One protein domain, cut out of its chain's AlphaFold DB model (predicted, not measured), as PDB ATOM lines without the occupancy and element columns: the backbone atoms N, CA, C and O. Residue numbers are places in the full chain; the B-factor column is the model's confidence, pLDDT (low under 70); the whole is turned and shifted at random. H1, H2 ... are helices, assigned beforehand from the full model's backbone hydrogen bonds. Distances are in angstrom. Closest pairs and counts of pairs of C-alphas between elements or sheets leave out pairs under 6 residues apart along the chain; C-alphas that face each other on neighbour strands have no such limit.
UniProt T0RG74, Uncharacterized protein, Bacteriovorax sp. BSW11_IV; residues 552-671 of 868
ATOM      1  N   ASN A 552     115.272 120.900  92.240       40.41
ATOM      2  CA  ASN A 552     114.853 121.857  93.273       40.41
ATOM      3  C   ASN A 552     115.901 122.055  94.384       40.41
ATOM      4  O   ASN A 552     115.993 123.151  94.938       40.41
ATOM      5  N   LYS A 553     116.727 121.043  94.690       45.12
ATOM      6  CA  LYS A 553     117.751 121.130  95.749       45.12
ATOM      7  C   LYS A 553     118.958 121.976  95.333       45.12
ATOM      8  O   LYS A 553     119.410 122.811  96.112       45.12
ATOM      9  N   VAL A 554     119.424 121.835  94.090       43.44
ATOM     10  CA  VAL A 554     120.520 122.661  93.543       43.44
ATOM     11  C   VAL A 554     120.101 124.133  93.452       43.44
ATOM     12  O   VAL A 554     120.863 125.022  93.834       43.44
ATOM     13  N   LYS A 555     118.851 124.394  93.043       47.69
ATOM     14  CA  LYS A 555     118.284 125.748  92.961       47.69
ATOM     15  C   LYS A 555     118.206 126.440  94.330       47.69
ATOM     16  O   LYS A 555     118.495 127.631  94.420       47.69
ATOM     17  N   LEU A 556     117.852 125.704  95.389       59.94
ATOM     18  CA  LEU A 556     117.767 126.252  96.746       59.94
ATOM     19  C   LEU A 556     119.153 126.632  97.291       59.94
ATOM     20  O   LEU A 556     119.313 127.715  97.847       59.94
ATOM     21  N   ASN A 557     120.168 125.789  97.074       62.50
ATOM     22  CA  ASN A 557     121.532 126.056  97.545       62.50
ATOM     23  C   ASN A 557     122.153 127.289  96.866       62.50
ATOM     24  O   ASN A 557     122.711 128.143  97.551       62.50
ATOM     25  N   GLN A 558     121.967 127.449  95.553       66.38
ATOM     26  CA  GLN A 558     122.450 128.631  94.822       66.38
ATOM     27  C   GLN A 558     121.754 129.928  95.266       66.38
ATOM     28  O   GLN A 558     122.389 130.977  95.393       66.38
ATOM     29  N   GLN A 559     120.445 129.875  95.538       73.69
ATOM     30  CA  GLN A 559     119.722 131.025  96.087       73.69
ATOM     31  C   GLN A 559     120.216 131.387  97.493       73.69
ATOM     32  O   GLN A 559     120.369 132.574  97.793       73.69
ATOM     33  N   ASN A 560     120.517 130.385  98.324       78.50
ATOM     34  CA  ASN A 560     121.034 130.584  99.675       78.50
ATOM     35  C   ASN A 560     122.422 131.246  99.673       78.50
ATOM     36  O   ASN A 560     122.651 132.175 100.449       78.50
ATOM     37  N   GLU A 561     123.318 130.841  98.768       78.38
ATOM     38  CA  GLU A 561     124.635 131.474  98.603       78.38
ATOM     39  C   GLU A 561     124.520 132.931  98.143       78.38
ATOM     40  O   GLU A 561     125.148 133.818  98.728       78.38
ATOM     41  N   LYS A 562     123.660 133.212  97.153       83.75
ATOM     42  CA  LYS A 562     123.416 134.585  96.681       83.75
ATOM     43  C   LYS A 562     122.864 135.477  97.801       83.75
ATOM     44  O   LYS A 562     123.343 136.594  97.985       83.75
ATOM     45  N   LEU A 563     121.899 134.980  98.576       82.62
ATOM     46  CA  LEU A 563     121.333 135.686  99.735       82.62
ATOM     47  C   LEU A 563     122.378 135.934 100.832       82.62
ATOM     48  O   LEU A 563     122.452 137.045 101.360       82.62
ATOM     49  N   SER A 564     123.209 134.934 101.138       81.06
ATOM     50  CA  SER A 564     124.297 135.053 102.117       81.06
ATOM     51  C   SER A 564     125.338 136.093 101.687       81.06
ATOM     52  O   SER A 564     125.761 136.920 102.496       81.06
ATOM     53  N   SER A 565     125.685 136.130 100.398       84.38
ATOM     54  CA  SER A 565     126.594 137.133  99.828       84.38
ATOM     55  C   SER A 565     126.025 138.559  99.904       84.38
ATOM     56  O   SER A 565     126.713 139.479 100.358       84.38
ATOM     57  N   ILE A 566     124.744 138.752  99.554       80.75
ATOM     58  CA  ILE A 566     124.063 140.057  99.667       80.75
ATOM     59  C   ILE A 566     124.051 140.524 101.125       80.75
ATOM     60  O   ILE A 566     124.426 141.658 101.418       80.75
ATOM     61  N   TYR A 567     123.685 139.647 102.063       85.19
ATOM     62  CA  TYR A 567     123.671 139.989 103.484       85.19
ATOM     63  C   TYR A 567     125.057 140.339 104.018       85.19
ATOM     64  O   TYR A 567     125.205 141.331 104.735       85.19
ATOM     65  N   ARG A 568     126.086 139.581 103.631       86.12
ATOM     66  CA  ARG A 568     127.478 139.867 103.988       86.12
ATOM     67  C   ARG A 568     127.924 141.224 103.458       86.12
ATOM     68  O   ARG A 568     128.541 141.987 104.189       86.12
ATOM     69  N   THR A 569     127.546 141.559 102.228       80.94
ATOM     70  CA  THR A 569     127.832 142.865 101.615       80.94
ATOM     71  C   THR A 569     127.119 144.005 102.346       80.94
ATOM     72  O   THR A 569     127.695 145.072 102.568       80.94
ATOM     73  N   LEU A 570     125.872 143.785 102.772       80.38
ATOM     74  CA  LEU A 570     125.082 144.794 103.477       80.38
ATOM     75  C   LEU A 570     125.503 144.970 104.942       80.38
ATOM     76  O   LEU A 570     125.426 146.083 105.456       80.38
ATOM     77  N   THR A 571     125.946 143.914 105.622       84.62
ATOM     78  CA  THR A 571     126.114 143.923 107.089       84.62
ATOM     79  C   THR A 571     127.535 143.674 107.579       84.62
ATOM     80  O   THR A 571     127.830 143.946 108.741       84.62
ATOM     81  N   GLY A 572     128.409 143.129 106.732       89.12
ATOM     82  CA  GLY A 572     129.715 142.601 107.130       89.12
ATOM     83  C   GLY A 572     129.651 141.303 107.947       89.12
ATOM     84  O   GLY A 572     130.681 140.876 108.459       89.12
ATOM     85  N   LYS A 573     128.472 140.679 108.100       89.81
ATOM     86  CA  LYS A 573     128.267 139.458 108.899       89.81
ATOM     87  C   LYS A 573     127.895 138.262 108.024       89.81
ATOM     88  O   LYS A 573     127.270 138.417 106.977       89.81
ATOM     89  N   GLU A 574     128.256 137.063 108.469       89.44
ATOM     90  CA  GLU A 574     127.812 135.810 107.853       89.44
ATOM     91  C   GLU A 574     126.494 135.327 108.471       89.44
ATOM     92  O   GLU A 574     126.273 135.485 109.671       89.44
ATOM     93  N   ILE A 575     125.627 134.730 107.648       88.19
ATOM     94  CA  ILE A 575     124.403 134.058 108.103       88.19
ATOM     95  C   ILE A 575     124.777 132.644 108.543       88.19
ATOM     96  O   ILE A 575     125.283 131.870 107.730       88.19
ATOM     97  N   THR A 576     124.505 132.291 109.799       85.12
ATOM     98  CA  THR A 576     124.898 130.984 110.362       85.12
ATOM     99  C   THR A 576     123.740 129.999 110.481       85.12
ATOM    100  O   THR A 576     123.962 128.816 110.729       85.12
ATOM    101  N   THR A 577     122.493 130.453 110.293       91.25
ATOM    102  CA  THR A 577     121.301 129.606 110.451       91.25
ATOM    103  C   THR A 577     120.303 129.765 109.306       91.25
ATOM    104  O   THR A 577     120.106 130.851 108.758       91.25
ATOM    105  N   GLN A 578     119.592 128.682 108.983       82.12
ATOM    106  CA  GLN A 578     118.546 128.688 107.954       82.12
ATOM    107  C   GLN A 578     117.373 129.620 108.310       82.12
ATOM    108  O   GLN A 578     116.776 130.238 107.429       82.12
ATOM    109  N   ALA A 579     117.060 129.759 109.601       89.75
ATOM    110  CA  ALA A 579     116.023 130.668 110.080       89.75
ATOM    111  C   ALA A 579     116.395 132.143 109.838       89.75
ATOM    112  O   ALA A 579     115.549 132.940 109.423       89.75
ATOM    113  N   GLU A 580     117.664 132.504 110.049       90.25
ATOM    114  CA  GLU A 580     118.175 133.841 109.742       90.25
ATOM    115  C   GLU A 580     118.165 134.102 108.231       90.25
ATOM    116  O   GLU A 580     117.710 135.161 107.803       90.25
ATOM    117  N   LEU A 581     118.532 133.110 107.415       88.31
ATOM    118  CA  LEU A 581     118.487 133.219 105.956       88.31
ATOM    119  C   LEU A 581     117.070 133.474 105.426       88.31
ATOM    120  O   LEU A 581     116.846 134.379 104.618       88.31
ATOM    121  N   GLN A 582     116.092 132.710 105.916       91.50
ATOM    122  CA  GLN A 582     114.686 132.910 105.567       91.50
ATOM    123  C   GLN A 582     114.193 134.292 105.997       91.50
ATOM    124  O   GLN A 582     113.449 134.936 105.256       91.50
ATOM    125  N   ARG A 583     114.617 134.773 107.170       92.81
ATOM    126  CA  ARG A 583     114.278 136.116 107.647       92.81
ATOM    127  C   ARG A 583     114.877 137.200 106.751       92.81
ATOM    128  O   ARG A 583     114.153 138.104 106.351       92.81
ATOM    129  N   VAL A 584     116.159 137.103 106.399       92.50
ATOM    130  CA  VAL A 584     116.837 138.059 105.505       92.50
ATOM    131  C   VAL A 584     116.153 138.109 104.140       92.50
ATOM    132  O   VAL A 584     115.885 139.197 103.631       92.50
ATOM    133  N   SER A 585     115.795 136.948 103.587       93.31
ATOM    134  CA  SER A 585     115.052 136.848 102.327       93.31
ATOM    135  C   SER A 585     113.700 137.571 102.389       93.31
ATOM    136  O   SER A 585     113.376 138.357 101.496       93.31
ATOM    137  N   ARG A 586     112.931 137.392 103.476       95.44
ATOM    138  CA  ARG A 586     111.658 138.109 103.674       95.44
ATOM    139  C   ARG A 586     111.850 139.617 103.825       95.44
ATOM    140  O   ARG A 586     111.123 140.369 103.186       95.44
ATOM    141  N   VAL A 587     112.848 140.055 104.597       96.12
ATOM    142  CA  VAL A 587     113.163 141.484 104.780       96.12
ATOM    143  C   VAL A 587     113.524 142.144 103.448       96.12
ATOM    144  O   VAL A 587     112.985 143.202 103.131       96.12
ATOM    145  N   LEU A 588     114.381 141.507 102.643       93.94
ATOM    146  CA  LEU A 588     114.759 142.006 101.318       93.94
ATOM    147  C   LEU A 588     113.546 142.088 100.388       93.94
ATOM    148  O   LEU A 588     113.294 143.142  99.809       93.94
ATOM    149  N   LYS A 589     112.742 141.020 100.316       95.19
ATOM    150  CA  LYS A 589     111.515 140.991  99.509       95.19
ATOM    151  C   LYS A 589     110.518 142.079  99.918       95.19
ATOM    152  O   LYS A 589     109.906 142.709  99.067       95.19
ATOM    153  N   ASN A 590     110.338 142.300 101.216       95.88
ATOM    154  CA  ASN A 590     109.395 143.296 101.717       95.88
ATOM    155  C   ASN A 590     109.909 144.730 101.530       95.88
ATOM    156  O   ASN A 590     109.115 145.665 101.419       95.88
ATOM    157  N   SER A 591     111.228 144.920 101.453       94.88
ATOM    158  CA  SER A 591     111.817 146.238 101.221       94.88
ATOM    159  C   SER A 591     111.574 146.772  99.805       94.88
ATOM    160  O   SER A 591     111.498 147.987  99.647       94.88
ATOM    161  N   THR A 592     111.346 145.900  98.814       95.19
ATOM    162  CA  THR A 592     111.110 146.266  97.402       95.19
ATOM    163  C   THR A 592     109.634 146.391  97.012       95.19
ATOM    164  O   THR A 592     109.329 146.634  95.850       95.19
ATOM    165  N   LEU A 593     108.699 146.213  97.952       95.69
ATOM    166  CA  LEU A 593     107.267 146.319  97.656       95.69
ATOM    167  C   LEU A 593     106.878 147.749  97.248       95.69
ATOM    168  O   LEU A 593     107.323 148.713  97.874       95.69
ATOM    169  N   THR A 594     105.978 147.871  96.268       95.88
ATOM    170  CA  THR A 594     105.265 149.131  96.002       95.88
ATOM    171  C   THR A 594     104.424 149.528  97.212       95.88
ATOM    172  O   THR A 594     104.122 148.681  98.061       95.88
ATOM    173  N   ASP A 595     104.012 150.789  97.300       97.56
ATOM    174  CA  ASP A 595     103.232 151.284  98.435       97.56
ATOM    175  C   ASP A 595     101.935 150.477  98.633       97.56
ATOM    176  O   ASP A 595     101.638 150.049  99.751       97.56
ATOM    177  N   GLU A 596     101.211 150.137  97.564       96.88
ATOM    178  CA  GLU A 596      99.984 149.334  97.635       96.88
ATOM    179  C   GLU A 596     100.261 147.922  98.168       96.88
ATOM    180  O   GLU A 596      99.592 147.449  99.097       96.88
ATOM    181  N   LYS A 597     101.286 147.252  97.621       97.69
ATOM    182  CA  LYS A 597     101.689 145.899  98.040       97.69
ATOM    183  C   LYS A 597     102.223 145.902  99.476       97.69
ATOM    184  O   LYS A 597     101.985 144.951 100.224       97.69
ATOM    185  N   ARG A 598     102.889 146.981  99.889       98.00
ATOM    186  CA  ARG A 598     103.403 147.199 101.246       98.00
ATOM    187  C   ARG A 598     102.268 147.345 102.253       98.00
ATOM    188  O   ARG A 598     102.316 146.706 103.303       98.00
ATOM    189  N   ILE A 599     101.216 148.098 101.923       98.25
ATOM    190  CA  ILE A 599     100.012 148.203 102.761       98.25
ATOM    191  C   ILE A 599      99.282 146.859 102.866       98.25
ATOM    192  O   ILE A 599      98.879 146.472 103.966       98.25
ATOM    193  N   ALA A 600      99.153 146.113 101.767       97.25
ATOM    194  CA  ALA A 600      98.536 144.784 101.791       97.25
ATOM    195  C   ALA A 600      99.330 143.791 102.664       97.25
ATOM    196  O   ALA A 600      98.751 143.060 103.473       97.25
ATOM    197  N   ALA A 601     100.661 143.801 102.557       96.94
ATOM    198  CA  ALA A 601     101.534 142.982 103.394       96.94
ATOM    199  C   ALA A 601     101.466 143.395 104.878       96.94
ATOM    200  O   ALA A 601     101.402 142.527 105.752       96.94
ATOM    201  N   ALA A 602     101.398 144.698 105.167       97.88
ATOM    202  CA  ALA A 602     101.224 145.219 106.521       97.88
ATOM    203  C   ALA A 602      99.898 144.769 107.155       97.88
ATOM    204  O   ALA A 602      99.878 144.360 108.317       97.88
ATOM    205  N   LEU A 603      98.798 144.798 106.395       97.56
ATOM    206  CA  LEU A 603      97.486 144.336 106.855       97.56
ATOM    207  C   LEU A 603      97.536 142.855 107.265       97.56
ATOM    208  O   LEU A 603      97.106 142.493 108.358       97.56
ATOM    209  N   LYS A 604      98.160 142.017 106.425       96.94
ATOM    210  CA  LYS A 604      98.316 140.579 106.681       96.94
ATOM    211  C   LYS A 604      99.172 140.285 107.918       96.94
ATOM    212  O   LYS A 604      98.851 139.367 108.665       96.94
ATOM    213  N   LEU A 605     100.249 141.043 108.132       96.44
ATOM    214  CA  LEU A 605     101.169 140.841 109.259       96.44
ATOM    215  C   LEU A 605     100.612 141.350 110.593       96.44
ATOM    216  O   LEU A 605     100.856 140.748 111.634       96.44
ATOM    217  N   THR A 606      99.858 142.450 110.577       96.00
ATOM    218  CA  THR A 606      99.350 143.087 111.806       96.00
ATOM    219  C   THR A 606      98.051 142.482 112.337       96.00
ATOM    220  O   THR A 606      97.635 142.855 113.437       96.00
ATOM    221  N   THR A 607      97.427 141.581 111.566       94.56
ATOM    222  CA  THR A 607      96.135 140.931 111.854       94.56
ATOM    223  C   THR A 607      95.012 141.919 112.189       94.56
ATOM    224  O   THR A 607      94.138 141.611 112.994       94.56
ATOM    225  N   ILE A 608      95.061 143.131 111.627       94.38
ATOM    226  CA  ILE A 608      93.998 144.137 111.746       94.38
ATOM    227  C   ILE A 608      93.049 143.944 110.559       94.38
ATOM    228  O   ILE A 608      93.523 143.751 109.442       94.38
ATOM    229  N   ASP A 609      91.737 144.052 110.767       96.06
ATOM    230  CA  ASP A 609      90.752 143.918 109.681       96.06
ATOM    231  C   ASP A 609      90.907 145.011 108.609       96.06
ATOM    232  O   ASP A 609      90.720 144.770 107.416       96.06
ATOM    233  N   SER A 610      91.276 146.232 109.017       97.38
ATOM    234  CA  SER A 610      91.567 147.339 108.104       97.38
ATOM    235  C   SER A 610      92.544 148.361 108.700       97.38
ATOM    236  O   SER A 610      92.493 148.683 109.884       97.38
ATOM    237  N   LEU A 611      93.434 148.902 107.860       97.44
ATOM    238  CA  LEU A 611      94.315 150.020 108.218       97.44
ATOM    239  C   LEU A 611      93.624 151.354 107.916       97.44
ATOM    240  O   LEU A 611      93.217 151.595 106.771       97.44
ATOM    241  N   THR A 612      93.556 152.239 108.914       98.00
ATOM    242  CA  THR A 612      93.071 153.622 108.751       98.00
ATOM    243  C   THR A 612      93.961 154.410 107.786       98.00
ATOM    244  O   THR A 612      95.137 154.086 107.605       98.00
ATOM    245  N   ALA A 613      93.445 155.495 107.197       97.88
ATOM    246  CA  ALA A 613      94.238 156.366 106.320       97.88
ATOM    247  C   ALA A 613      95.530 156.866 107.002       97.88
ATOM    248  O   ALA A 613      96.596 156.872 106.386       97.88
ATOM    249  N   LYS A 614      95.457 157.183 108.304       98.12
ATOM    250  CA  LYS A 614      96.609 157.598 109.116       98.12
ATOM    251  C   LYS A 614      97.661 156.489 109.246       98.12
ATOM    252  O   LYS A 614      98.848 156.761 109.106       98.12
ATOM    253  N   GLN A 615      97.241 155.244 109.479       98.38
ATOM    254  CA  GLN A 615      98.152 154.095 109.581       98.38
ATOM    255  C   GLN A 615      98.806 153.759 108.241       98.38
ATOM    256  O   GLN A 615     100.002 153.480 108.205       98.38
ATOM    257  N   ARG A 616      98.050 153.832 107.138       98.50
ATOM    258  CA  ARG A 616      98.593 153.634 105.786       98.50
ATOM    259  C   ARG A 616      99.681 154.660 105.483       98.50
ATOM    260  O   ARG A 616     100.798 154.273 105.156       98.50
ATOM    261  N   ALA A 617      99.381 155.944 105.689       98.06
ATOM    262  CA  ALA A 617     100.353 157.017 105.509       98.06
ATOM    263  C   ALA A 617     101.601 156.796 106.377       98.06
ATOM    264  O   ALA A 617     102.711 156.842 105.864       98.06
ATOM    265  N   ALA A 618     101.432 156.450 107.656       98.44
ATOM    266  CA  ALA A 618     102.553 156.221 108.564       98.44
ATOM    267  C   ALA A 618     103.445 155.033 108.176       98.44
ATOM    268  O   ALA A 618     104.653 155.110 108.381       98.44
ATOM    269  N   ILE A 619     102.901 153.958 107.594       98.50
ATOM    270  CA  ILE A 619     103.709 152.835 107.085       98.50
ATOM    271  C   ILE A 619     104.602 153.294 105.927       98.50
ATOM    272  O   ILE A 619     105.792 152.978 105.919       98.50
ATOM    273  N   ILE A 620     104.055 154.076 104.991       98.19
ATOM    274  CA  ILE A 620     104.811 154.621 103.855       98.19
ATOM    275  C   ILE A 620     105.835 155.660 104.327       98.19
ATOM    276  O   ILE A 620     107.006 155.596 103.958       98.19
ATOM    277  N   THR A 621     105.440 156.574 105.218       97.56
ATOM    278  CA  THR A 621     106.355 157.551 105.822       97.56
ATOM    279  C   THR A 621     107.484 156.855 106.579       97.56
ATOM    280  O   THR A 621     108.641 157.230 106.420       97.56
ATOM    281  N   ALA A 622     107.182 155.810 107.356       98.06
ATOM    282  CA  ALA A 622     108.197 155.029 108.047       98.06
ATOM    283  C   ALA A 622     109.115 154.302 107.058       98.06
ATOM    284  O   ALA A 622     110.318 154.317 107.284       98.06
ATOM    285  N   HIS A 623     108.608 153.718 105.964       97.62
ATOM    286  CA  HIS A 623     109.443 153.134 104.904       97.62
ATOM    287  C   HIS A 623     110.439 154.154 104.341       97.62
ATOM    288  O   HIS A 623     111.642 153.898 104.337       97.62
ATOM    289  N   ASN A 624     109.948 155.341 103.991       96.12
ATOM    290  CA  ASN A 624     110.742 156.417 103.400       96.12
ATOM    291  C   ASN A 624     111.652 157.160 104.391       96.12
ATOM    292  O   ASN A 624     112.448 157.994 103.968       96.12
ATOM    293  N   HIS A 625     111.565 156.873 105.692       95.94
ATOM    294  CA  HIS A 625     112.402 157.505 106.707       95.94
ATOM    295  C   HIS A 625     113.781 156.831 106.830       95.94
ATOM    296  O   HIS A 625     113.863 155.615 107.013       95.94
ATOM    297  N   GLY A 626     114.860 157.615 106.828       92.06
ATOM    298  CA  GLY A 626     116.237 157.145 107.017       92.06
ATOM    299  C   GLY A 626     116.920 156.688 105.723       92.06
ATOM    300  O   GLY A 626     116.361 155.902 104.953       92.06
ATOM    301  N   ASP A 627     118.154 157.145 105.524       89.75
ATOM    302  CA  ASP A 627     118.912 156.983 104.275       89.75
ATOM    303  C   ASP A 627     119.839 155.764 104.294       89.75
ATOM    304  O   ASP A 627     120.264 155.276 103.245       89.75
ATOM    305  N   SER A 628     120.132 155.233 105.486       90.38
ATOM    306  CA  SER A 628     121.097 154.141 105.655       90.38
ATOM    307  C   SER A 628     120.651 152.837 104.979       90.38
ATOM    308  O   SER A 628     121.480 152.041 104.536       90.38
ATOM    309  N   GLY A 629     119.335 152.621 104.893       92.25
ATOM    310  CA  GLY A 629     118.719 151.423 104.334       92.25
ATOM    311  C   GLY A 629     118.666 150.220 105.279       92.25
ATOM    312  O   GLY A 629     119.215 150.222 106.387       92.25
ATOM    313  N   ILE A 630     117.972 149.162 104.847       93.50
ATOM    314  CA  ILE A 630     117.815 147.927 105.622       93.50
ATOM    315  C   ILE A 630     119.171 147.347 106.032       93.50
ATOM    316  O   ILE A 630     120.148 147.376 105.290       93.50
ATOM    317  N   PHE A 631     119.208 146.830 107.259       93.88
ATOM    318  CA  PHE A 631     120.399 146.339 107.963       93.88
ATOM    319  C   PHE A 631     121.483 147.372 108.309       93.88
ATOM    320  O   PHE A 631     122.436 147.017 109.003       93.88
ATOM    321  N   LYS A 632     121.331 148.636 107.901       94.75
ATOM    322  CA  LYS A 632     122.266 149.724 108.230       94.75
ATOM    323  C   LYS A 632     121.630 150.876 109.007       94.75
ATOM    324  O   LYS A 632     122.337 151.813 109.361       94.75
ATOM    325  N   TYR A 633     120.330 150.809 109.302       94.44
ATOM    326  CA  TYR A 633     119.660 151.831 110.103       94.44
ATOM    327  C   TYR A 633     120.330 152.045 111.461       94.44
ATOM    328  O   TYR A 633     120.560 151.109 112.232       94.44
ATOM    329  N   THR A 634     120.576 153.309 111.771       95.56
ATOM    330  CA  THR A 634     120.996 153.763 113.089       95.56
ATOM    331  C   THR A 634     119.881 153.546 114.110       95.56
ATOM    332  O   THR A 634     118.690 153.497 113.789       95.56
ATOM    333  N   GLN A 635     120.248 153.473 115.391       96.31
ATOM    334  CA  GLN A 635     119.256 153.357 116.461       96.31
ATOM    335  C   GLN A 635     118.280 154.549 116.477       96.31
ATOM    336  O   GLN A 635     117.122 154.378 116.849       96.31
ATOM    337  N   GLN A 636     118.727 155.739 116.060       96.69
ATOM    338  CA  GLN A 636     117.881 156.925 115.956       96.69
ATOM    339  C   GLN A 636     116.843 156.788 114.834       96.69
ATOM    340  O   GLN A 636     115.665 156.999 115.098       96.69
ATOM    341  N   GLU A 637     117.242 156.352 113.633       96.81
ATOM    342  CA  GLU A 637     116.309 156.094 112.520       96.81
ATOM    343  C   GLU A 637     115.282 155.012 112.885       96.81
ATOM    344  O   GLU A 637     114.096 155.151 112.594       96.81
ATOM    345  N   LEU A 638     115.709 153.944 113.570       97.62
ATOM    346  CA  LEU A 638     114.797 152.895 114.041       97.62
ATOM    347  C   LEU A 638     113.793 153.425 115.077       97.62
ATOM    348  O   LEU A 638     112.609 153.092 115.005       97.62
ATOM    349  N   ARG A 639     114.241 154.264 116.022       97.75
ATOM    350  CA  ARG A 639     113.354 154.910 117.006       97.75
ATOM    351  C   ARG A 639     112.353 155.839 116.334       97.75
ATOM    352  O   ARG A 639     111.192 155.854 116.726       97.75
ATOM    353  N   GLU A 640     112.790 156.574 115.323       98.12
ATOM    354  CA  GLU A 640     111.945 157.526 114.614       98.12
ATOM    355  C   GLU A 640     110.898 156.823 113.744       98.12
ATOM    356  O   GLU A 640     109.715 157.160 113.812       98.12
ATOM    357  N   LYS A 641     111.273 155.743 113.044       98.31
ATOM    358  CA  LYS A 641     110.311 154.844 112.379       98.31
ATOM    359  C   LYS A 641     109.267 154.310 113.364       98.31
ATOM    360  O   LYS A 641     108.072 154.352 113.076       98.31
ATOM    361  N   ALA A 642     109.696 153.842 114.538       98.38
ATOM    362  CA  ALA A 642     108.780 153.366 115.573       98.38
ATOM    363  C   ALA A 642     107.865 154.488 116.105       98.38
ATOM    364  O   ALA A 642     106.675 154.250 116.320       98.38
ATOM    365  N   ARG A 643     108.385 155.716 116.271       98.38
ATOM    366  CA  ARG A 643     107.610 156.901 116.678       98.38
ATOM    367  C   ARG A 643     106.507 157.222 115.667       98.38
ATOM    368  O   ARG A 643     105.351 157.331 116.072       98.38
ATOM    369  N   ILE A 644     106.840 157.284 114.374       98.50
ATOM    370  CA  ILE A 644     105.893 157.541 113.271       98.50
ATOM    371  C   ILE A 644     104.724 156.542 113.311       98.50
ATOM    372  O   ILE A 644     103.556 156.928 113.245       98.50
ATOM    373  N   LEU A 645     105.025 155.250 113.472       98.50
ATOM    374  CA  LEU A 645     104.009 154.193 113.518       98.50
ATOM    375  C   LEU A 645     103.158 154.256 114.796       98.50
ATOM    376  O   LEU A 645     101.939 154.074 114.742       98.50
ATOM    377  N   LYS A 646     103.780 154.556 115.942       98.38
ATOM    378  CA  LYS A 646     103.097 154.702 117.235       98.38
ATOM    379  C   LYS A 646     102.112 155.869 117.230       98.38
ATOM    380  O   LYS A 646     100.987 155.724 117.703       98.38
ATOM    381  N   GLU A 647     102.489 157.004 116.650       98.00
ATOM    382  CA  GLU A 647     101.619 158.184 116.527       98.00
ATOM    383  C   GLU A 647     100.405 157.942 115.625       98.00
ATOM    384  O   GLU A 647      99.369 158.600 115.768       98.00
ATOM    385  N   ALA A 648     100.493 156.962 114.725       98.31
ATOM    386  CA  ALA A 648      99.376 156.506 113.908       98.31
ATOM    387  C   ALA A 648      98.434 155.521 114.623       98.31
ATOM    388  O   ALA A 648      97.438 155.104 114.034       98.31
ATOM    389  N   GLY A 649      98.716 155.168 115.881       98.00
ATOM    390  CA  GLY A 649      97.880 154.280 116.690       98.00
ATOM    391  C   GLY A 649      98.155 152.789 116.484       98.00
ATOM    392  O   GLY A 649      97.308 151.972 116.835       98.00
ATOM    393  N   LEU A 650      99.301 152.408 115.906       98.19
ATOM    394  CA  LEU A 650      99.731 151.005 115.885       98.19
ATOM    395  C   LEU A 650     100.262 150.597 117.268       98.19
ATOM    396  O   LEU A 650     101.000 151.343 117.914       98.19
ATOM    397  N   SER A 651      99.891 149.402 117.729       98.12
ATOM    398  CA  SER A 651     100.403 148.838 118.985       98.12
ATOM    399  C   SER A 651     101.883 148.463 118.864       98.12
ATOM    400  O   SER A 651     102.365 148.163 117.773       98.12
ATOM    401  N   GLN A 652     102.607 148.398 119.987       97.94
ATOM    402  CA  GLN A 652     104.033 148.042 119.972       97.94
ATOM    403  C   GLN A 652     104.295 146.692 119.286       97.94
ATOM    404  O   GLN A 652     105.212 146.584 118.482       97.94
ATOM    405  N   LYS A 653     103.435 145.691 119.520       97.81
ATOM    406  CA  LYS A 653     103.534 144.376 118.869       97.81
ATOM    407  C   LYS A 653     103.455 144.484 117.340       97.81
ATOM    408  O   LYS A 653     104.216 143.828 116.642       97.81
ATOM    409  N   GLN A 654     102.557 145.321 116.820       98.25
ATOM    410  CA  GLN A 654     102.405 145.548 115.377       98.25
ATOM    411  C   GLN A 654     103.599 146.307 114.796       98.25
ATOM    412  O   GLN A 654     104.063 145.976 113.710       98.25
ATOM    413  N   ILE A 655     104.117 147.296 115.528       98.44
ATOM    414  CA  ILE A 655     105.326 148.039 115.150       98.44
ATOM    415  C   ILE A 655     106.516 147.085 115.029       98.44
ATOM    416  O   ILE A 655     107.203 147.091 114.006       98.44
ATOM    417  N   ASP A 656     106.719 146.233 116.035       97.62
ATOM    418  CA  ASP A 656     107.817 145.270 116.063       97.62
ATOM    419  C   ASP A 656     107.723 144.278 114.897       97.62
ATOM    420  O   ASP A 656     108.737 144.000 114.257       97.62
ATOM    421  N   GLU A 657     106.520 143.788 114.577       97.62
ATOM    422  CA  GLU A 657     106.289 142.863 113.461       97.62
ATOM    423  C   GLU A 657     106.605 143.521 112.106       97.62
ATOM    424  O   GLU A 657     107.376 142.986 111.307       97.62
ATOM    425  N   LEU A 658     106.088 144.736 111.874       98.00
ATOM    426  CA  LEU A 658     106.322 145.497 110.641       98.00
ATOM    427  C   LEU A 658     107.807 145.820 110.431       98.00
ATOM    428  O   LEU A 658     108.314 145.721 109.309       98.00
ATOM    429  N   MET A 659     108.515 146.198 111.498       97.56
ATOM    430  CA  MET A 659     109.950 146.487 111.439       97.56
ATOM    431  C   MET A 659     110.780 145.213 111.253       97.56
ATOM    432  O   MET A 659     111.720 145.200 110.456       97.56
ATOM    433  N   ARG A 660     110.439 144.128 111.958       96.31
ATOM    434  CA  ARG A 660     111.178 142.858 111.917       96.31
ATOM    435  C   ARG A 660     111.100 142.175 110.557       96.31
ATOM    436  O   ARG A 660     112.097 141.585 110.138       96.31
ATOM    437  N   GLU A 661     109.953 142.274 109.893       97.38
ATOM    438  CA  GLU A 661     109.714 141.712 108.561       97.38
ATOM    439  C   GLU A 661     110.135 142.665 107.426       97.38
ATOM    440  O   GLU A 661     109.992 142.320 106.259       97.38
ATOM    441  N   GLY A 662     110.685 143.849 107.726       97.00
ATOM    442  CA  GLY A 662     111.216 144.766 106.708       97.00
ATOM    443  C   GLY A 662     110.159 145.551 105.924       97.00
ATOM    444  O   GLY A 662     110.491 146.181 104.925       97.00
ATOM    445  N   ILE A 663     108.899 145.571 106.376       98.19
ATOM    446  CA  ILE A 663     107.806 146.326 105.731       98.19
ATOM    447  C   ILE A 663     108.061 147.831 105.775       98.19
ATOM    448  O   ILE A 663     107.671 148.559 104.871       98.19
ATOM    449  N   THR A 664     108.736 148.308 106.811       98.00
ATOM    450  CA  THR A 664     109.105 149.722 106.981       98.00
ATOM    451  C   THR A 664     110.580 149.959 106.656       98.00
ATOM    452  O   THR A 664     111.136 151.014 106.957       98.00
ATOM    453  N   GLY A 665     111.238 148.968 106.049       96.31
ATOM    454  CA  GLY A 665     112.614 149.049 105.588       96.31
ATOM    455  C   GLY A 665     112.678 149.435 104.117       96.31
ATOM    456  O   GLY A 665     111.929 148.901 103.305       96.31
ATOM    457  N   LYS A 666     113.577 150.352 103.783       94.88
ATOM    458  CA  LYS A 666     113.936 150.764 102.425       94.88
ATOM    459  C   LYS A 666     115.309 150.204 102.103       94.88
ATOM    460  O   LYS A 666     116.158 150.134 102.992       94.88
ATOM    461  N   LEU A 667     115.535 149.774 100.868       91.12
ATOM    462  CA  LEU A 667     116.894 149.451 100.445       91.12
ATOM    463  C   LEU A 667     117.784 150.694 100.613       91.12
ATOM    464  O   LEU A 667     117.280 151.810 100.466       91.12
ATOM    465  N   PRO A 668     119.069 150.534 100.983       86.94
ATOM    466  CA  PRO A 668     120.012 151.651 100.963       86.94
ATOM    467  C   PRO A 668     119.874 152.356  99.621       86.94
ATOM    468  O   PRO A 668     119.743 151.656  98.620       86.94
ATOM    469  N   HIS A 669     119.803 153.693  99.625       61.62
ATOM    470  CA  HIS A 669     119.580 154.469  98.409       61.62
ATOM    471  C   HIS A 669     120.516 153.968  97.307       61.62
ATOM    472  O   HIS A 669     121.732 154.113  97.398       61.62
ATOM    473  N   ASP A 670     119.899 153.323  96.330       46.16
ATOM    474  CA  ASP A 670     120.529 152.714  95.182       46.16
ATOM    475  C   ASP A 670     120.122 153.604  94.009       46.16
ATOM    476  O   ASP A 670     118.940 153.869  93.781       46.16
ATOM    477  N   ASP A 671     121.101 154.115  93.291       46.75
ATOM    478  CA  ASP A 671     121.060 154.888  92.047       46.75
ATOM    479  C   ASP A 671     120.485 154.080  90.847       46.75
ATOM    480  O   ASP A 671     120.780 154.309  89.667       46.75
TER     481      ASP A 671
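AT A GLANCE: This is residues 552 to 671 of the 868 residues of an uncharacterized protein of Bacteriovorax sp. BSW11_IV (UniProt T0RG74). The longest helix, H1, stands at one end of the model and crosses H2, which bridges from it to a head of four shorter helices, H3 to H6. In the head each helix packs on the next and H6 comes back to H3, while residues 552 to 558 of H1 stick out at the other end. The printed part has 120 residues with six named helices, H1 to H6 in order along the chain, and no named strand; the class is all helix, and the helix packing is mostly crossed, most touching pairs standing at more than a shallow tilt. The whole is compact, with a radius of gyration of the C-alphas of 14.9 A, and spans 44 by 30 by 27 A.

IN THESE COORDINATES: H1, residues 552 to 571, begins at C-alpha 552 (114.853, 121.857, 93.273) and is 28.4 A long from first to last C-alpha. H2, residues 578 to 591, is 20.0 A long and ends at C-alpha 591 (111.817, 146.238, 101.221). H3 is residues 595 to 606, 16.2 A, and H4 is residues 613 to 624, 16.8 A. H5, residues 635 to 647, measures 18.3 A. H6, residues 652 to 660, measures 12.0 A and ends at C-alpha 660 (111.178, 142.858, 111.917).

HOW THE PARTS SIT: H1 touches H2 with residues 560 to 567 alone; the closest C-alphas, of Leu 563 and Ser 585, are 6.9 A apart, and the steep tilt of 70.0 degrees, the same way, is only just short of about perpendicular. H1 is apart from H3, H4, H5 and H6. H2 is close to but not clearly touching H3, closest C-alphas Asn 590 and Arg 598 at 7.2 A, and likewise H6, Val 587 and Arg 660 at 7.5 A. H3 touches H6 at a steep tilt of 52 degrees, opposite ways, closest C-alphas Thr 606 and Gln 654 at 5.3 A. H3 touches H4, Ile 599 and Arg 616 at 6.4 A, at 72 degrees, only just about perpendicular. H4 and H5 form a helical hairpin at a shallow tilt of 10 degrees, opposite ways, with the C-alphas of Ala 622 and Lys 641 closest at 4.8 A. H5 touches H6 at a steep tilt of 48 degrees, closest C-alphas Ala 642 and Ile 655 at 6.4 A. In H1 to H6 every O i to N i+4 pair is within hydrogen-bond range.

THE WHOLE: The two C-alphas farthest apart, of Val 554 and Glu 647, are 46.3 A apart. The printed part has no cut and no long link. The mean pLDDT of the printed part is 90.4; residues 552 to 558 and 669 to 671 are under 70.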